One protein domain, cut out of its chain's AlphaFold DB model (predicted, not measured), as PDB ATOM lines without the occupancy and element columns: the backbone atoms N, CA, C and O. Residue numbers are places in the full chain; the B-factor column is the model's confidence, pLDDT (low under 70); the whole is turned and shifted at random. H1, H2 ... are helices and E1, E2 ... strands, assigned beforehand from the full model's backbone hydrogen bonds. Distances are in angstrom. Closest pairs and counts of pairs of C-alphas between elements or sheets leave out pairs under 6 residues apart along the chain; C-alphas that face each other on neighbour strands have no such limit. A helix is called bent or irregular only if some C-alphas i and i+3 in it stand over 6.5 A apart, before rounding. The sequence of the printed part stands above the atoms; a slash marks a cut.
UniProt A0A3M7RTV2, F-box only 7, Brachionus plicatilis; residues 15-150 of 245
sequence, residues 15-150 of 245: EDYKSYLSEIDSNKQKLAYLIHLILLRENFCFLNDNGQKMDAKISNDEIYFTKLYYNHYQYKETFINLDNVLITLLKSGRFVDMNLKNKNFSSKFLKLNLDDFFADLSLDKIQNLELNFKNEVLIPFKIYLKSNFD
ATOM      1  N   GLU A  15    -132.609-155.168-109.081       57.88
ATOM      2  CA  GLU A  15    -131.412-155.994-109.225       57.88
ATOM      3  C   GLU A  15    -131.364-156.674-110.597       57.88
ATOM      4  O   GLU A  15    -130.307-156.679-111.230       57.88
ATOM      5  N   ASP A  16    -132.529-157.071-111.126       61.22
ATOM      6  CA  ASP A  16    -132.668-157.613-112.483       61.22
ATOM      7  C   ASP A  16    -132.281-156.581-113.555       61.22
ATOM      8  O   ASP A  16    -131.830-156.937-114.636       61.22
ATOM      9  N   TYR A  17    -132.433-155.285-113.270       65.44
ATOM     10  CA  TYR A  17    -132.066-154.211-114.194       65.44
ATOM     11  C   TYR A  17    -130.595-153.837-114.049       65.44
ATOM     12  O   TYR A  17    -129.907-153.655-115.050       65.44
ATOM     13  N   LYS A  18    -130.089-153.726-112.818       65.38
ATOM     14  CA  LYS A  18    -128.715-153.279-112.552       65.38
ATOM     15  C   LYS A  18    -127.675-154.239-113.112       65.38
ATOM     16  O   LYS A  18    -126.731-153.756-113.726       65.38
ATOM     17  N   SER A  19    -127.881-155.551-112.960       63.97
ATOM     18  CA  SER A  19    -126.944-156.570-113.459       63.97
ATOM     19  C   SER A  19    -126.776-156.535-114.980       63.97
ATOM     20  O   SER A  19    -125.688-156.792-115.475       63.97
ATOM     21  N   TYR A  20    -127.836-156.211-115.728       64.94
ATOM     22  CA  TYR A  20    -127.780-156.157-117.193       64.94
ATOM     23  C   TYR A  20    -127.407-154.767-117.713       64.94
ATOM     24  O   TYR A  20    -126.696-154.638-118.704       64.94
ATOM     25  N   LEU A  21    -127.832-153.698-117.032       69.94
ATOM     26  CA  LEU A  21    -127.430-152.334-117.386       69.94
ATOM     27  C   LEU A  21    -125.934-152.087-117.153       69.94
ATOM     28  O   LEU A  21    -125.385-151.181-117.778       69.94
ATOM     29  N   SER A  22    -125.275-152.855-116.277       69.44
ATOM     30  CA  SER A  22    -123.820-152.795-116.092       69.44
ATOM     31  C   SER A  22    -123.024-153.385-117.255       69.44
ATOM     32  O   SER A  22    -121.871-153.011-117.420       69.44
ATOM     33  N   GLU A  23    -123.621-154.257-118.071       69.88
ATOM     34  CA  GLU A  23    -122.966-154.881-119.235       69.88
ATOM     35  C   GLU A  23    -123.075-154.032-120.514       69.88
ATOM     36  O   GLU A  23    -122.488-154.357-121.543       69.88
ATOM     37  N   ILE A  24    -123.851-152.946-120.468       74.06
ATOM     38  CA  ILE A  24    -124.114-152.075-121.614       74.06
ATOM     39  C   ILE A  24    -123.331-150.774-121.439       74.06
ATOM     40  O   ILE A  24    -123.630-149.983-120.549       74.06
ATOM     41  N   ASP A  25    -122.385-150.486-122.328       71.56
ATOM     42  CA  ASP A  25    -121.537-149.291-122.192       71.56
ATOM     43  C   ASP A  25    -122.261-147.986-122.557       71.56
ATOM     44  O   ASP A  25    -121.971-146.912-122.028       71.56
ATOM     45  N   SER A  26    -123.249-148.050-123.451       80.31
ATOM     46  CA  SER A  26    -123.916-146.860-123.979       80.31
ATOM     47  C   SER A  26    -125.227-146.548-123.256       80.31
ATOM     48  O   SER A  26    -126.177-147.330-123.314       80.31
ATOM     49  N   ASN A  27    -125.354-145.345-122.680       81.81
ATOM     50  CA  ASN A  27    -126.615-144.843-122.094       81.81
ATOM     51  C   ASN A  27    -127.802-144.917-123.072       81.81
ATOM     52  O   ASN A  27    -128.947-145.132-122.678       81.81
ATOM     53  N   LYS A  28    -127.529-144.799-124.373       79.06
ATOM     54  CA  LYS A  28    -128.526-144.978-125.433       79.06
ATOM     55  C   LYS A  28    -129.056-146.411-125.496       79.06
ATOM     56  O   LYS A  28    -130.265-146.620-125.556       79.06
ATOM     57  N   GLN A  29    -128.158-147.391-125.469       77.44
ATOM     58  CA  GLN A  29    -128.518-148.810-125.478       77.44
ATOM     59  C   GLN A  29    -129.229-149.200-124.178       77.44
ATOM     60  O   GLN A  29    -130.227-149.916-124.227       77.44
ATOM     61  N   LYS A  30    -128.793-148.648-123.036       81.69
ATOM     62  CA  LYS A  30    -129.482-148.793-121.746       81.69
ATOM     63  C   LYS A  30    -130.930-148.320-121.832       81.69
ATOM     64  O   LYS A  30    -131.835-149.052-121.446       81.69
ATOM     65  N   LEU A  31    -131.169-147.127-122.387       85.38
ATOM     66  CA  LEU A  31    -132.526-146.610-122.581       85.38
ATOM     67  C   LEU A  31    -133.348-147.504-123.519       85.38
ATOM     68  O   LEU A  31    -134.484-147.838-123.193       85.38
ATOM     69  N   ALA A  32    -132.784-147.918-124.657       81.25
ATOM     70  CA  ALA A  32    -133.470-148.809-125.594       81.25
ATOM     71  C   ALA A  32    -133.906-150.120-124.921       81.25
ATOM     72  O   ALA A  32    -135.034-150.571-125.118       81.25
ATOM     73  N   TYR A  33    -133.045-150.678-124.069       80.81
ATOM     74  CA  TYR A  33    -133.338-151.881-123.302       80.81
ATOM     75  C   TYR A  33    -134.427-151.661-122.241       80.81
ATOM     76  O   TYR A  33    -135.343-152.473-122.121       80.81
ATOM     77  N   LEU A  34    -134.399-150.537-121.514       84.56
ATOM     78  CA  LEU A  34    -135.467-150.180-120.567       84.56
ATOM     79  C   LEU A  34    -136.833-150.108-121.258       84.56
ATOM     80  O   LEU A  34    -137.808-150.689-120.782       84.56
ATOM     81  N   ILE A  35    -136.894-149.434-122.406       86.12
ATOM     82  CA  ILE A  35    -138.112-149.324-123.213       86.12
ATOM     83  C   ILE A  35    -138.561-150.700-123.719       86.12
ATOM     84  O   ILE A  35    -139.745-151.029-123.629       86.12
ATOM     85  N   HIS A  36    -137.627-151.536-124.176       80.81
ATOM     86  CA  HIS A  36    -137.894-152.919-124.568       80.81
ATOM     87  C   HIS A  36    -138.561-153.727-123.445       80.81
ATOM     88  O   HIS A  36    -139.598-154.351-123.668       80.81
ATOM     89  N   LEU A  37    -138.039-153.659-122.219       80.38
ATOM     90  CA  LEU A  37    -138.617-154.369-121.076       80.38
ATOM     91  C   LEU A  37    -140.020-153.871-120.707       80.38
ATOM     92  O   LEU A  37    -140.889-154.682-120.373       80.38
ATOM     93  N   ILE A  38    -140.266-152.558-120.795       84.94
ATOM     94  CA  ILE A  38    -141.610-151.995-120.592       84.94
ATOM     95  C   ILE A  38    -142.588-152.599-121.609       84.94
ATOM     96  O   ILE A  38    -143.681-153.021-121.242       84.94
ATOM     97  N   LEU A  39    -142.190-152.705-122.875       81.56
ATOM     98  CA  LEU A  39    -143.037-153.240-123.944       81.56
ATOM     99  C   LEU A  39    -143.333-154.725-123.780       81.56
ATOM    100  O   LEU A  39    -144.488-155.123-123.924       81.56
ATOM    101  N   LEU A  40    -142.332-155.541-123.438       78.25
ATOM    102  CA  LEU A  40    -142.541-156.973-123.199       78.25
ATOM    103  C   LEU A  40    -143.624-157.216-122.137       78.25
ATOM    104  O   LEU A  40    -144.471-158.095-122.293       78.25
ATOM    105  N   ARG A  41    -143.653-156.400-121.078       78.56
ATOM    106  CA  ARG A  41    -144.680-156.474-120.019       78.56
ATOM    107  C   ARG A  41    -146.052-156.011-120.459       78.56
ATOM    108  O   ARG A  41    -147.061-156.489-119.952       78.56
ATOM    109  N   GLU A  42    -146.082-155.094-121.409       79.44
ATOM    110  CA  GLU A  42    -147.299-154.643-122.067       79.44
ATOM    111  C   GLU A  42    -147.706-155.586-123.209       79.44
ATOM    112  O   GLU A  42    -148.481-155.193-124.074       79.44
ATOM    113  N   ASN A  43    -147.222-156.835-123.183       76.75
ATOM    114  CA  ASN A  43    -147.514-157.913-124.126       76.75
ATOM    115  C   ASN A  43    -147.057-157.639-125.562       76.75
ATOM    116  O   ASN A  43    -147.625-158.198-126.499       76.75
ATOM    117  N   PHE A  44    -146.023-156.826-125.765       77.38
ATOM    118  CA  PHE A  44    -145.369-156.724-127.064       77.38
ATOM    119  C   PHE A  44    -144.352-157.860-127.262       77.38
ATOM    120  O   PHE A  44    -143.654-158.262-126.337       77.38
ATOM    121  N   CYS A  45    -144.246-158.367-128.486       73.62
ATOM    122  CA  CYS A  45    -143.237-159.316-128.937       73.62
ATOM    123  C   CYS A  45    -142.236-158.569-129.805       73.62
ATOM    124  O   CYS A  45    -142.617-158.005-130.830       73.62
ATOM    125  N   PHE A  46    -140.964-158.598-129.426       73.50
ATOM    126  CA  PHE A  46    -139.911-158.054-130.270       73.50
ATOM    127  C   PHE A  46    -139.777-158.877-131.556       73.50
ATOM    128  O   PHE A  46    -139.796-160.110-131.512       73.50
ATOM    129  N   LEU A  47    -139.690-158.185-132.689       69.75
ATOM    130  CA  LEU A  47    -139.509-158.779-134.005       69.75
ATOM    131  C   LEU A  47    -138.018-158.844-134.304       69.75
ATOM    132  O   LEU A  47    -137.422-157.885-134.790       69.75
ATOM    133  N   ASN A  48    -137.430-159.986-133.977       65.31
ATOM    134  CA  ASN A  48    -136.086-160.366-134.372       65.31
ATOM    135  C   ASN A  48    -136.077-161.821-134.839       65.31
ATOM    136  O   ASN A  48    -136.904-162.629-134.405       65.31
ATOM    137  N   ASP A  49    -135.094-162.167-135.665       49.28
ATOM    138  CA  ASP A  49    -134.925-163.528-136.181       49.28
ATOM    139  C   ASP A  49    -134.641-164.551-135.058       49.28
ATOM    140  O   ASP A  49    -134.893-165.742-135.220       49.28
ATOM    141  N   ASN A  50    -134.198-164.083-133.881       49.50
ATOM    142  CA  ASN A  50    -133.767-164.912-132.747       49.50
ATOM    143  C   ASN A  50    -134.787-165.040-131.596       49.50
ATOM    144  O   ASN A  50    -134.498-165.708-130.604       49.50
ATOM    145  N   GLY A  51    -135.966-164.418-131.698       51.91
ATOM    146  CA  GLY A  51    -137.013-164.432-130.670       51.91
ATOM    147  C   GLY A  51    -136.668-163.659-129.385       51.91
ATOM    148  O   GLY A  51    -135.730-164.001-128.675       51.91
ATOM    149  N   GLN A  52    -137.474-162.641-129.056       55.78
ATOM    150  CA  GLN A  52    -137.527-161.836-127.810       55.78
ATOM    151  C   GLN A  52    -136.233-161.177-127.280       55.78
ATOM    152  O   GLN A  52    -136.344-160.201-126.544       55.78
ATOM    153  N   LYS A  53    -135.029-161.645-127.617       56.91
ATOM    154  CA  LYS A  53    -133.757-161.072-127.166       56.91
ATOM    155  C   LYS A  53    -133.363-159.883-128.035       56.91
ATOM    156  O   LYS A  53    -133.207-160.016-129.241       56.91
ATOM    157  N   MET A  54    -133.174-158.719-127.427       58.97
ATOM    158  CA  MET A  54    -132.638-157.558-128.132       58.97
ATOM    159  C   MET A  54    -131.163-157.818-128.489       58.97
ATOM    160  O   MET A  54    -130.359-158.065-127.592       58.97
ATOM    161  N   ASP A  55    -130.804-157.797-129.777       55.22
ATOM    162  CA  ASP A  55    -129.408-157.985-130.189       55.22
ATOM    163  C   ASP A  55    -128.541-156.811-129.704       55.22
ATOM    164  O   ASP A  55    -128.946-155.648-129.764       55.22
ATOM    165  N   ALA A  56    -127.313-157.102-129.264       44.72
ATOM    166  CA  ALA A  56    -126.371-156.096-128.754       44.72
ATOM    167  C   ALA A  56    -125.956-155.044-129.809       44.72
ATOM    168  O   ALA A  56    -125.447-153.974-129.472       44.72
ATOM    169  N   LYS A  57    -126.193-155.326-131.096       48.22
ATOM    170  CA  LYS A  57    -125.902-154.436-132.226       48.22
ATOM    171  C   LYS A  57    -127.194-153.854-132.793       48.22
ATOM    172  O   LYS A  57    -127.639-154.221-133.875       48.22
ATOM    173  N   ILE A  58    -127.788-152.928-132.054       54.75
ATOM    174  CA  ILE A  58    -128.838-152.066-132.597       54.75
ATOM    175  C   ILE A  58    -128.220-151.193-133.702       54.75
ATOM    176  O   ILE A  58    -127.153-150.610-133.509       54.75
ATOM    177  N   SER A  59    -128.875-151.125-134.865       45.09
ATOM    178  CA  SER A  59    -128.402-150.384-136.039       45.09
ATOM    179  C   SER A  59    -128.157-148.903-135.726       45.09
ATOM    180  O   SER A  59    -129.091-148.189-135.354       45.09
ATOM    181  N   ASN A  60    -126.927-148.436-135.940       47.25
ATOM    182  CA  ASN A  60    -126.572-147.019-135.894       47.25
ATOM    183  C   ASN A  60    -126.993-146.343-137.211       47.25
ATOM    184  O   ASN A  60    -126.220-146.329-138.164       47.25
ATOM    185  N   ASP A  61    -128.213-145.809-137.267       51.97
ATOM    186  CA  ASP A  61    -128.633-144.867-138.313       51.97
ATOM    187  C   ASP A  61    -128.132-143.454-137.926       51.97
ATOM    188  O   ASP A  61    -128.104-143.095-136.746       51.97
ATOM    189  N   GLU A  62    -127.754-142.604-138.887       49.84
ATOM    190  CA  GLU A  62    -127.278-141.237-138.574       49.84
ATOM    191  C   GLU A  62    -128.386-140.347-137.974       49.84
ATOM    192  O   GLU A  62    -128.121-139.472-137.148       49.84
ATOM    193  N   ILE A  63    -129.642-140.608-138.354       50.19
ATOM    194  CA  ILE A  63    -130.838-139.876-137.900       50.19
ATOM    195  C   ILE A  63    -131.449-140.528-136.646       50.19
ATOM    196  O   ILE A  63    -131.943-139.839-135.752       50.19
ATOM    197  N   TYR A  64    -131.390-141.858-136.552       52.06
ATOM    198  CA  TYR A  64    -131.986-142.668-135.488       52.06
ATOM    199  C   TYR A  64    -130.909-143.505-134.820       52.06
ATOM    200  O   TYR A  64    -130.282-144.319-135.483       52.06
ATOM    201  N   PHE A  65    -130.744-143.420-133.502       60.28
ATOM    202  CA  PHE A  65    -129.770-144.320-132.879       60.28
ATOM    203  C   PHE A  65    -130.338-145.728-132.632       60.28
ATOM    204  O   PHE A  65    -129.560-146.661-132.480       60.28
ATOM    205  N   THR A  66    -131.671-145.882-132.597       67.25
ATOM    206  CA  THR A  66    -132.343-147.178-132.423       67.25
ATOM    207  C   THR A  66    -133.716-147.174-133.095       67.25
ATOM    208  O   THR A  66    -134.538-146.287-132.842       67.25
ATOM    209  N   LYS A  67    -133.982-148.213-133.894       70.50
ATOM    210  CA  LYS A  67    -135.311-148.600-134.382       70.50
ATOM    211  C   LYS A  67    -135.642-149.988-133.842       70.50
ATOM    212  O   LYS A  67    -134.895-150.927-134.097       70.50
ATOM    213  N   LEU A  68    -136.729-150.118-133.087       73.00
ATOM    214  CA  LEU A  68    -137.177-151.408-132.551       73.00
ATOM    215  C   LEU A  68    -138.545-151.755-133.123       73.00
ATOM    216  O   LEU A  68    -139.454-150.928-133.061       73.00
ATOM    217  N   TYR A  69    -138.678-152.971-133.643       76.25
ATOM    218  CA  TYR A  69    -139.912-153.464-134.243       76.25
ATOM    219  C   TYR A  69    -140.605-154.436-133.295       76.25
ATOM    220  O   TYR A  69    -139.978-155.359-132.776       76.25
ATOM    221  N   TYR A  70    -141.901-154.239-133.078       76.00
ATOM    222  CA  TYR A  70    -142.704-155.109-132.231       76.00
ATOM    223  C   TYR A  70    -144.024-155.490-132.892       76.00
ATOM    224  O   TYR A  70    -144.645-154.682-133.579       76.00
ATOM    225  N   ASN A  71    -144.483-156.698-132.576       71.81
ATOM    226  CA  ASN A  71    -145.892-157.076-132.624       71.81
ATOM    227  C   ASN A  71    -146.449-157.082-131.201       71.81
ATOM    228  O   ASN A  71    -145.696-156.932-130.249       71.81
ATOM    229  N   HIS A  72    -147.750-157.256-131.012       70.81
ATOM    230  CA  HIS A  72    -148.300-157.440-129.669       70.81
ATOM    231  C   HIS A  72    -149.126-158.721-129.605       70.81
ATOM    232  O   HIS A  72    -149.849-159.043-130.541       70.81
ATOM    233  N   TYR A  73    -148.944-159.501-128.536       62.03
ATOM    234  CA  TYR A  73    -149.341-160.908-128.420       62.03
ATOM    235  C   TYR A  73    -150.836-161.129-128.646       62.03
ATOM    236  O   TYR A  73    -151.202-162.082-129.326       62.03
ATOM    237  N   GLN A  74    -151.693-160.222-128.164       59.19
ATOM    238  CA  GLN A  74    -153.141-160.284-128.432       59.19
ATOM    239  C   GLN A  74    -153.490-160.160-129.930       59.19
ATOM    240  O   GLN A  74    -154.607-160.473-130.335       59.19
ATOM    241  N   TYR A  75    -152.540-159.723-130.759       57.00
ATOM    242  CA  TYR A  75    -152.728-159.447-132.183       57.00
ATOM    243  C   TYR A  75    -152.084-160.476-133.107       57.00
ATOM    244  O   TYR A  75    -152.230-160.379-134.314       57.00
ATOM    245  N   LYS A  76    -151.377-161.473-132.560       49.34
ATOM    246  CA  LYS A  76    -150.850-162.585-133.364       49.34
ATOM    247  C   LYS A  76    -151.928-163.636-133.663       49.34
ATOM    248  O   LYS A  76    -151.826-164.343-134.656       49.34
ATOM    249  N   GLU A  77    -152.938-163.734-132.794       45.53
ATOM    250  CA  GLU A  77    -154.067-164.673-132.919       45.53
ATOM    251  C   GLU A  77    -155.311-164.041-133.564       45.53
ATOM    252  O   GLU A  77    -156.177-164.751-134.067       45.53
ATOM    253  N   THR A  78    -155.406-162.710-133.579       43.94
ATOM    254  CA  THR A  78    -156.412-162.010-134.380       43.94
ATOM    255  C   THR A  78    -155.814-161.788-135.766       43.94
ATOM    256  O   THR A  78    -154.659-161.401-135.878       43.94
ATOM    257  N   PHE A  79    -156.560-162.042-136.842       40.41
ATOM    258  CA  PHE A  79    -156.117-161.871-138.242       40.41
ATOM    259  C   PHE A  79    -155.832-160.399-138.631       40.41
ATOM    260  O   PHE A  79    -155.904-160.014-139.797       40.41
ATOM    261  N   ILE A  80    -155.550-159.548-137.649       43.28
ATOM    262  CA  ILE A  80    -155.301-158.129-137.794       43.28
ATOM    263  C   ILE A  80    -153.821-157.967-138.123       43.28
ATOM    264  O   ILE A  80    -152.951-158.094-137.263       43.28
ATOM    265  N   ASN A  81    -153.544-157.669-139.389       44.69
ATOM    266  CA  ASN A  81    -152.216-157.282-139.840       44.69
ATOM    267  C   ASN A  81    -151.899-155.879-139.302       44.69
ATOM    268  O   ASN A  81    -152.134-154.869-139.967       44.69
ATOM    269  N   LEU A  82    -151.451-155.803-138.049       51.06
ATOM    270  CA  LEU A  82    -150.855-154.583-137.532       51.06
ATOM    271  C   LEU A  82    -149.491-154.437-138.188       51.06
ATOM    272  O   LEU A  82    -148.595-155.238-137.929       51.06
ATOM    273  N   ASP A  83    -149.339-153.406-139.021       55.59
ATOM    274  CA  ASP A  83    -148.020-152.990-139.490       55.59
ATOM    275  C   ASP A  83    -147.079-152.878-138.282       55.59
ATOM    276  O   ASP A  83    -147.458-152.294-137.257       55.59
ATOM    277  N   ASN A  84    -145.878-153.451-138.415       62.66
ATOM    278  CA  ASN A  84    -144.874-153.526-137.355       62.66
ATOM    279  C   ASN A  84    -144.792-152.208-136.572       62.66
ATOM    280  O   ASN A  84    -144.642-151.127-137.150       62.66
ATOM    281  N   VAL A  85    -144.861-152.303-135.247       65.50
ATOM    282  CA  VAL A  85    -144.761-151.138-134.373       65.50
ATOM    283  C   VAL A  85    -143.307-150.727-134.287       65.50
ATOM    284  O   VAL A  85    -142.486-151.464-133.744       65.50
ATOM    285  N   LEU A  86    -142.999-149.549-134.817       73.19
ATOM    286  CA  LEU A  86    -141.675-148.961-134.795       73.19
ATOM    287  C   LEU A  86    -141.551-148.019-133.602       73.19
ATOM    288  O   LEU A  86    -142.261-147.017-133.511       73.19
ATOM    289  N   ILE A  87    -140.589-148.290-132.734       73.44
ATOM    290  CA  ILE A  87    -140.139-147.311-131.749       73.44
ATOM    291  C   ILE A  87    -138.902-146.634-132.281       73.44
ATOM    292  O   ILE A  87    -137.914-147.303-132.595       73.44
ATOM    293  N   THR A  88    -138.970-145.309-132.375       73.75
ATOM    294  CA  THR A  88    -137.820-144.506-132.767       73.75
ATOM    295  C   THR A  88    -137.257-143.784-131.561       73.75
ATOM    296  O   THR A  88    -137.995-143.170-130.792       73.75
ATOM    297  N   LEU A  89    -135.939-143.884-131.405       74.12
ATOM    298  CA  LEU A  89    -135.175-143.085-130.461       74.12
ATOM    299  C   LEU A  89    -134.283-142.136-131.276       74.12
ATOM    300  O   LEU A  89    -133.316-142.550-131.925       74.12
ATOM    301  N   LEU A  90    -134.660-140.861-131.291       75.62
ATOM    302  CA  LEU A  90    -134.026-139.791-132.056       75.62
ATOM    303  C   LEU A  90    -133.084-138.996-131.157       75.62
ATOM    304  O   LEU A  90    -133.462-138.597-130.058       75.62
ATOM    305  N   LYS A  91    -131.857-138.733-131.614       73.62
ATOM    306  CA  LYS A  91    -130.934-137.858-130.881       73.62
ATOM    307  C   LYS A  91    -131.249-136.398-131.215       73.62
ATOM    308  O   LYS A  91    -131.066-135.979-132.351       73.62
ATOM    309  N   SER A  92    -131.611-135.609-130.209       74.75
ATOM    310  CA  SER A  92    -131.767-134.153-130.307       74.75
ATOM    311  C   SER A  92    -130.808-133.465-129.329       74.75
ATOM    312  O   SER A  92    -131.181-133.052-128.226       74.75
ATOM    313  N   GLY A  93    -129.537-133.346-129.720       76.19
ATOM    314  CA  GLY A  93    -128.489-132.785-128.862       76.19
ATOM    315  C   GLY A  93    -128.192-133.690-127.659       76.19
ATOM    316  O   GLY A  93    -127.733-134.817-127.847       76.19
ATOM    317  N   ARG A  94    -128.448-133.189-126.439       77.75
ATOM    318  CA  ARG A  94    -128.343-133.943-125.165       77.75
ATOM    319  C   ARG A  94    -129.584-134.780-124.841       77.75
ATOM    320  O   ARG A  94    -129.588-135.555-123.889       77.75
ATOM    321  N   PHE A  95    -130.648-134.607-125.615       84.44
ATOM    322  CA  PHE A  95    -131.905-135.298-125.397       84.44
ATOM    323  C   PHE A  95    -132.077-136.457-126.368       84.44
ATOM    324  O   PHE A  95    -131.529-136.465-127.474       84.44
ATOM    325  N   VAL A  96    -132.894-137.406-125.942       84.88
ATOM    326  CA  VAL A  96    -133.482-138.429-126.785       84.88
ATOM    327  C   VAL A  96    -134.978-138.202-126.846       84.88
ATOM    328  O   VAL A  96    -135.640-138.159-125.811       84.88
ATOM    329  N   ASP A  97    -135.488-138.084-128.064       86.56
ATOM    330  CA  ASP A  97    -136.914-138.048-128.340       86.56
ATOM    331  C   ASP A  97    -137.370-139.459-128.713       86.56
ATOM    332  O   ASP A  97    -136.806-140.102-129.600       86.56
ATOM    333  N   MET A  98    -138.377-139.958-128.006       87.81
ATOM    334  CA  MET A  98    -138.895-141.315-128.148       87.81
ATOM    335  C   MET A  98    -140.318-141.259-128.669       87.81
ATOM    336  O   MET A  98    -141.149-140.555-128.099       87.81
ATOM    337  N   ASN A  99    -140.634-142.023-129.704       86.38
ATOM    338  CA  ASN A  99    -142.018-142.192-130.128       86.38
ATOM    339  C   ASN A  99    -142.322-143.641-130.499       86.38
ATOM    340  O   ASN A  99    -141.427-144.471-130.665       86.38
ATOM    341  N   LEU A 100    -143.613-143.904-130.654       84.69
ATOM    342  CA  LEU A 100    -144.146-145.121-131.226       84.69
ATOM    343  C   LEU A 100    -144.906-144.752-132.495       84.69
ATOM    344  O   LEU A 100    -145.789-143.892-132.479       84.69
ATOM    345  N   LYS A 101    -144.559-145.414-133.594       83.25
ATOM    346  CA  LYS A 101    -145.151-145.197-134.906       83.25
ATOM    347  C   LYS A 101    -145.554-146.522-135.547       83.25
ATOM    348  O   LYS A 101    -144.842-147.515-135.450       83.25
ATOM    349  N   ASN A 102    -146.672-146.514-136.258       80.12
ATOM    350  CA  ASN A 102    -146.969-147.480-137.312       80.12
ATOM    351  C   ASN A 102    -147.376-146.709-138.584       80.12
ATOM    352  O   ASN A 102    -147.227-145.485-138.651       80.12
ATOM    353  N   LYS A 103    -147.876-147.397-139.611       77.62
ATOM    354  CA  LYS A 103    -148.269-146.765-140.881       77.62
ATOM    355  C   LYS A 103    -149.294-145.632-140.726       77.62
ATOM    356  O   LYS A 103    -149.217-144.646-141.450       77.62
ATOM    357  N   ASN A 104    -150.208-145.758-139.765       79.81
ATOM    358  CA  ASN A 104    -151.401-144.916-139.634       79.81
ATOM    359  C   ASN A 104    -151.445-144.110-138.320       79.81
ATOM    360  O   ASN A 104    -152.383-143.353-138.087       79.81
ATOM    361  N   PHE A 105    -150.448-144.267-137.450       84.38
ATOM    362  CA  PHE A 105    -150.390-143.642-136.135       84.38
ATOM    363  C   PHE A 105    -148.961-143.232-135.789       84.38
ATOM    364  O   PHE A 105    -148.011-143.979-136.015       84.38
ATOM    365  N   SER A 106    -148.823-142.067-135.161       85.94
ATOM    366  CA  SER A 106    -147.598-141.639-134.493       85.94
ATOM    367  C   SER A 106    -147.964-141.053-133.139       85.94
ATOM    368  O   SER A 106    -148.777-140.130-133.063       85.94
ATOM    369  N   SER A 107    -147.345-141.555-132.075       85.94
ATOM    370  CA  SER A 107    -147.458-140.947-130.754       85.94
ATOM    371  C   SER A 107    -146.751-139.593-130.722       85.94
ATOM    372  O   SER A 107    -145.937-139.265-131.597       85.94
ATOM    373  N   LYS A 108    -147.007-138.834-129.653       86.75
ATOM    374  CA  LYS A 108    -146.145-137.709-129.287       86.75
ATOM    375  C   LYS A 108    -144.736-138.205-128.970       86.75
ATOM    376  O   LYS A 108    -144.540-139.368-128.606       86.75
ATOM    377  N   PHE A 109    -143.777-137.296-129.101       86.12
ATOM    378  CA  PHE A 109    -142.412-137.532-128.661       86.12
ATOM    379  C   PHE A 109    -142.307-137.350-127.149       86.12
ATOM    380  O   PHE A 109    -142.630-136.286-126.621       86.12
ATOM    381  N   LEU A 110    -141.821-138.382-126.467       89.44
ATOM    382  CA  LEU A 110    -141.362-138.297-125.091       89.44
ATOM    383  C   LEU A 110    -139.875-137.950-125.086       89.44
ATOM    384  O   LEU A 110    -139.054-138.715-125.586       89.44
ATOM    385  N   LYS A 111    -139.539-136.806-124.498       91.06
ATOM    386  CA  LYS A 111    -138.175-136.284-124.452       91.06
ATOM    387  C   LYS A 111    -137.495-136.633-123.131       91.06
ATOM    388  O   LYS A 111    -138.060-136.387-122.069       91.06
ATOM    389  N   LEU A 112    -136.274-137.158-123.192       90.56
ATOM    390  CA  LEU A 112    -135.471-137.514-122.018       90.56
ATOM    391  C   LEU A 112    -134.031-137.015-122.169       90.56
ATOM    392  O   LEU A 112    -133.415-137.203-123.214       90.56
ATOM    393  N   ASN A 113    -133.471-136.406-121.125       89.75
ATOM    394  CA  ASN A 113    -132.039-136.117-121.056       89.75
ATOM    395  C   ASN A 113    -131.302-137.370-120.557       89.75
ATOM    396  O   ASN A 113    -131.508-137.787-119.420       89.75
ATOM    397  N   LEU A 114    -130.475-137.981-121.410       86.44
ATOM    398  CA  LEU A 114    -129.801-139.242-121.081       86.44
ATOM    399  C   LEU A 114    -128.783-139.089-119.954       86.44
ATOM    400  O   LEU A 114    -128.726-139.940-119.070       86.44
ATOM    401  N   ASP A 115    -127.982-138.029-120.004       85.56
ATOM    402  CA  ASP A 115    -126.876-137.847-119.069       85.56
ATOM    403  C   ASP A 115    -127.421-137.613-117.658       85.56
ATOM    404  O   ASP A 115    -126.976-138.249-116.709       85.56
ATOM    405  N   ASP A 116    -128.468-136.797-117.533       88.81
ATOM    406  CA  ASP A 116    -129.159-136.539-116.261       88.81
ATOM    407  C   ASP A 116    -129.914-137.774-115.725       88.81
ATOM    408  O   ASP A 116    -129.924-138.068-114.522       88.81
ATOM    409  N   PHE A 117    -130.528-138.549-116.623       89.31
ATOM    410  CA  PHE A 117    -131.249-139.758-116.237       89.31
ATOM    411  C   PHE A 117    -130.308-140.830-115.670       89.31
ATOM    412  O   PHE A 117    -130.614-141.418-114.632       89.31
ATOM    413  N   PHE A 118    -129.165-141.063-116.324       87.19
ATOM    414  CA  PHE A 118    -128.222-142.118-115.947       87.19
ATOM    415  C   PHE A 118    -127.139-141.689-114.948       87.19
ATOM    416  O   PHE A 118    -126.541-142.574-114.340       87.19
ATOM    417  N   ALA A 119    -126.896-140.388-114.737       86.38
ATOM    418  CA  ALA A 119    -125.927-139.909-113.743       86.38
ATOM    419  C   ALA A 119    -126.269-140.353-112.311       86.38
ATOM    420  O   ALA A 119    -125.374-140.659-111.531       86.38
ATOM    421  N   ASP A 120    -127.562-140.420-111.989       84.25
ATOM    422  CA  ASP A 120    -128.071-140.906-110.705       84.25
ATOM    423  C   ASP A 120    -129.314-141.763-110.953       84.25
ATOM    424  O   ASP A 120    -130.453-141.307-110.811       84.25
ATOM    425  N   LEU A 121    -129.091-142.971-111.475       84.19
ATOM    426  CA  LEU A 121    -130.161-143.898-111.826       84.19
ATOM    427  C   LEU A 121    -130.796-144.482-110.555       84.19
ATOM    428  O   LEU A 121    -130.246-145.387-109.922       84.19
ATOM    429  N   SER A 122    -131.996-144.007-110.225       85.12
ATOM    430  CA  SER A 122    -132.804-144.487-109.102       85.12
ATOM    431  C   SER A 122    -134.044-145.262-109.563       85.12
ATOM    432  O   SER A 122    -134.465-145.168-110.720       85.12
ATOM    433  N   LEU A 123    -134.662-146.019-108.645       82.38
ATOM    434  CA  LEU A 123    -135.938-146.695-108.915       82.38
ATOM    435  C   LEU A 123    -137.009-145.701-109.351       82.38
ATOM    436  O   LEU A 123    -137.722-145.952-110.318       82.38
ATOM    437  N   ASP A 124    -137.093-144.576-108.647       84.31
ATOM    438  CA  ASP A 124    -138.109-143.557-108.879       84.31
ATOM    439  C   ASP A 124    -137.974-142.973-110.284       84.31
ATOM    440  O   ASP A 124    -138.973-142.783-110.974       84.31
ATOM    441  N   LYS A 125    -136.742-142.763-110.771       87.81
ATOM    442  CA  LYS A 125    -136.508-142.342-112.159       87.81
ATOM    443  C   LYS A 125    -136.979-143.397-113.161       87.81
ATOM    444  O   LYS A 125    -137.632-143.036-114.137       87.81
ATOM    445  N   ILE A 126    -136.708-144.682-112.922       86.88
ATOM    446  CA  ILE A 126    -137.174-145.774-113.797       86.88
ATOM    447  C   ILE A 126    -138.707-145.857-113.800       86.88
ATOM    448  O   ILE A 126    -139.312-145.951-114.866       86.88
ATOM    449  N   GLN A 127    -139.346-145.767-112.632       86.00
ATOM    450  CA  GLN A 127    -140.806-145.774-112.508       86.00
ATOM    451  C   GLN A 127    -141.440-144.549-113.173       86.00
ATOM    452  O   GLN A 127    -142.447-144.680-113.866       86.00
ATOM    453  N   ASN A 128    -140.832-143.371-113.027       88.75
ATOM    454  CA  ASN A 128    -141.274-142.152-113.701       88.75
ATOM    455  C   ASN A 128    -141.118-142.255-115.222       88.75
ATOM    456  O   ASN A 128    -142.014-141.836-115.953       88.75
ATOM    457  N   LEU A 129    -140.022-142.841-115.714       90.69
ATOM    458  CA  LEU A 129    -139.849-143.130-117.138       90.69
ATOM    459  C   LEU A 129    -140.952-144.067-117.638       90.69
ATOM    460  O   LEU A 129    -141.582-143.767-118.649       90.69
ATOM    461  N   GLU A 130    -141.211-145.167-116.929       89.75
ATOM    462  CA  GLU A 130    -142.271-146.113-117.286       89.75
ATOM    463  C   GLU A 130    -143.644-145.438-117.305       89.75
ATOM    464  O   GLU A 130    -144.394-145.605-118.267       89.75
ATOM    465  N   LEU A 131    -143.965-144.647-116.280       88.00
ATOM    466  CA  LEU A 131    -145.227-143.922-116.179       88.00
ATOM    467  C   LEU A 131    -145.401-142.937-117.341       88.00
ATOM    468  O   LEU A 131    -146.427-142.961-118.021       88.00
ATOM    469  N   ASN A 132    -144.392-142.106-117.603       90.50
ATOM    470  CA  ASN A 132    -144.436-141.109-118.672       90.50
ATOM    471  C   ASN A 132    -144.507-141.769-120.052       90.50
ATOM    472  O   ASN A 132    -145.289-141.348-120.901       90.50
ATOM    473  N   PHE A 133    -143.747-142.843-120.266       89.94
ATOM    474  CA  PHE A 133    -143.796-143.610-121.506       89.94
ATOM    475  C   PHE A 133    -145.156-144.277-121.710       89.94
ATOM    476  O   PHE A 133    -145.724-144.213-122.802       89.94
ATOM    477  N   LYS A 134    -145.746-144.858-120.661       88.44
ATOM    478  CA  LYS A 134    -147.101-145.412-120.749       88.44
ATOM    479  C   LYS A 134    -148.126-144.340-121.095       88.44
ATOM    480  O   LYS A 134    -148.919-144.558-122.004       88.44
ATOM    481  N   ASN A 135    -148.086-143.194-120.428       86.81
ATOM    482  CA  ASN A 135    -149.092-142.147-120.588       86.81
ATOM    483  C   ASN A 135    -148.997-141.406-121.928       86.81
ATOM    484  O   ASN A 135    -150.020-141.196-122.573       86.81
ATOM    485  N   GLU A 136    -147.792-141.034-122.363       87.81
ATOM    486  CA  GLU A 136    -147.602-140.189-123.552       87.81
ATOM    487  C   GLU A 136    -147.412-140.992-124.846       87.81
ATOM    488  O   GLU A 136    -147.672-140.483-125.940       87.81
ATOM    489  N   VAL A 137    -146.963-142.250-124.740       88.25
ATOM    490  CA  VAL A 137    -146.611-143.082-125.901       88.25
ATOM    491  C   VAL A 137    -147.523-144.304-126.023       88.25
ATOM    492  O   VAL A 137    -148.216-144.449-127.033       88.25
ATOM    493  N   LEU A 138    -147.570-145.179-125.012       86.44
ATOM    494  CA  LEU A 138    -148.247-146.480-125.150       86.44
ATOM    495  C   LEU A 138    -149.770-146.421-125.063       86.44
ATOM    496  O   LEU A 138    -150.441-147.070-125.861       86.44
ATOM    497  N   ILE A 139    -150.336-145.697-124.100       86.38
ATOM    498  CA  ILE A 139    -151.790-145.591-123.925       86.38
ATOM    499  C   ILE A 139    -152.438-144.954-125.161       86.38
ATOM    500  O   ILE A 139    -153.381-145.554-125.677       86.38
ATOM    501  N   PRO A 140    -151.931-143.831-125.716       86.88
ATOM    502  CA  PRO A 140    -152.451-143.275-126.963       86.88
ATOM    503  C   PRO A 140    -152.433-144.285-128.113       86.88
ATOM    504  O   PRO A 140    -153.407-144.391-128.856       86.88
ATOM    505  N   PHE A 141    -151.366-145.081-128.217       84.38
ATOM    506  CA  PHE A 141    -151.288-146.139-129.217       84.38
ATOM    507  C   PHE A 141    -152.322-147.247-128.979       84.38
ATOM    508  O   PHE A 141    -153.008-147.662-129.909       84.38
ATOM    509  N   LYS A 142    -152.502-147.700-127.736       82.38
ATOM    510  CA  LYS A 142    -153.523-148.699-127.389       82.38
ATOM    511  C   LYS A 142    -154.947-148.196-127.642       82.38
ATOM    512  O   LYS A 142    -155.784-148.975-128.086       82.38
ATOM    513  N   ILE A 143    -155.219-146.913-127.395       84.00
ATOM    514  CA  ILE A 143    -156.500-146.274-127.738       84.00
ATOM    515  C   ILE A 143    -156.695-146.293-129.254       84.00
ATOM    516  O   ILE A 143    -157.742-146.730-129.719       84.00
ATOM    517  N   TYR A 144    -155.675-145.899-130.023       84.25
ATOM    518  CA  TYR A 144    -155.710-145.991-131.483       84.25
ATOM    519  C   TYR A 144    -156.016-147.420-131.953       84.25
ATOM    520  O   TYR A 144    -156.893-147.611-132.796       84.25
ATOM    521  N   LEU A 145    -155.350-148.426-131.379       78.88
ATOM    522  CA  LEU A 145    -155.588-149.827-131.719       78.88
ATOM    523  C   LEU A 145    -157.030-150.252-131.423       78.88
ATOM    524  O   LEU A 145    -157.691-150.841-132.273       78.88
ATOM    525  N   LYS A 146    -157.536-149.905-130.237       79.25
ATOM    526  CA  LYS A 146    -158.916-150.181-129.837       79.25
ATOM    527  C   LYS A 146    -159.926-149.563-130.804       79.25
ATOM    528  O   LYS A 146    -160.873-150.236-131.188       79.25
ATOM    529  N   SER A 147    -159.716-148.312-131.205       81.56
ATOM    530  CA  SER A 147    -160.639-147.581-132.080       81.56
ATOM    531  C   SER A 147    -160.637-148.049-133.534       81.56
ATOM    532  O   SER A 147    -161.638-147.854-134.210       81.56
ATOM    533  N   ASN A 148    -159.533-148.614-134.032       80.69
ATOM    534  CA  ASN A 148    -159.396-148.966-135.452       80.69
ATOM    535  C   ASN A 148    -159.531-150.464-135.736       80.69
ATOM    536  O   ASN A 148    -159.696-150.844-136.891       80.69
ATOM    537  N   PHE A 149    -159.438-151.313-134.711       75.00
ATOM    538  CA  PHE A 149    -159.395-152.764-134.891       75.00
ATOM    539  C   PHE A 149    -160.338-153.530-133.948       75.00
ATOM    540  O   PHE A 149    -160.193-154.741-133.805       75.00
ATOM    541  N   ASP A 150    -161.274-152.836-133.285       69.31
ATOM    542  CA  ASP A 150    -162.264-153.407-132.352       69.31
ATOM    543  C   ASP A 150    -161.653-154.338-131.290       69.31
ATOM    544  O   ASP A 150    -162.195-155.375-130.900       69.31
TER     545      ASP A 150
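This is residues 15 to 150 of the 245 residues of the protein "F-box only 7" of Brachionus plicatilis (UniProt A0A3M7RTV2). A five-stranded sheet curls like part of a barrel round helix H2, which lies in its hollow close to the middle of the domain, while the first arm of the long bent helix H4 covers the E5 edge on the same face. H1 lies off the sheet near one end of H2, and short H3 sits between E5 and H4. The printed part has 136 residues, with four named helices and five named strands in the order H1 H2 E1 E2 E3 E4 E5 H3 H4, and its class is mixed. The sheet, E1 - E2 - E3 - E4 - E5, is antiparallel throughout. The whole is compact, with a radius of gyration of the C-alphas of 14.8 A and spans of 44 by 31 by 30 A.

E1, residues 44 to 46, E2, 64 to 72, E3, 85 to 92, E4, 95 to 101, and E5, 110 to 113, form a meander, each strand the antiparallel neighbour of the one before; each successive pair is a hairpin. The sheet is strongly twisted, and the way across it turns by 106 degrees. Pairing is staggered: E2 pairs with E3 over residues 64 to 70 and with E1 over 70 to 72. Within hydrogen-bond range are N 45 and O 71 at 2.7 A for E1 and E2, N 70 and O 85 at 2.9 A for E2 and E3, N 90 and O 97 at 2.8 A for E3 and E4, and N 98 and O 110 at 2.8 A for E4 and E5. H2, residues 27 to 41, is on the sheet at a height of 7.6 A; its closest C-alphas to E2 are those of Ala 32 and Thr 66, 7.1 A. H4, residues 123 to 149, was assigned as one helix by its hydrogen bonds but is bent, with C-alphas 136 and 139 6.8 A apart; H4a, 123 to 136, and H4b, 139 to 149, stand at a shallow tilt of 34.6 degrees, only just short of steep. H4a is on the same face as H2, over E5, and the closest C-alphas of H4a and E5 are those of Leu 110 and Glu 136, 6.7 A. H4b is only just not on the sheet, with 4 pairs of C-alphas within 10 A. H3, residues 114 to 119, only grazes the sheet and touches H2 with H2's residues 27 to 31 alone, the C-alphas of Asn 27 and Leu 114 being 6.5 A apart. H1, residues 15 to 21, is close to H2 but not clearly touching, the C-alphas of Leu 21 and Lys 30 being 6.0 A apart. Every O i to N i+4 pair is within hydrogen-bond range in H2, H3, H4a and H4b, and 2 of 3 are in H1.

H1 begins at C-alpha 15, (-131.412, -155.994, -109.225). From first to last C-alpha H2 measures 21.6 A, E2 22.8 A, E3 21.8 A, E4 19.1 A, H4a 19.8 A and H4b 15.2 A. H2 begins at C-alpha 27, (-126.615, -144.843, -122.094), and H4b ends at C-alpha 149, (-159.395, -152.764, -134.891).

The C-alphas of Phe 79 and Ala 119 are the two farthest apart, at 44.7 A. The printed part has no cut. The links E1 to E2, 17 residues, and E2 to E3, 12 residues, are long. The mean pLDDT of the printed part is 74.1, and residues 15 to 23, 47 to 66, 73 to 85 and 150 are under 70.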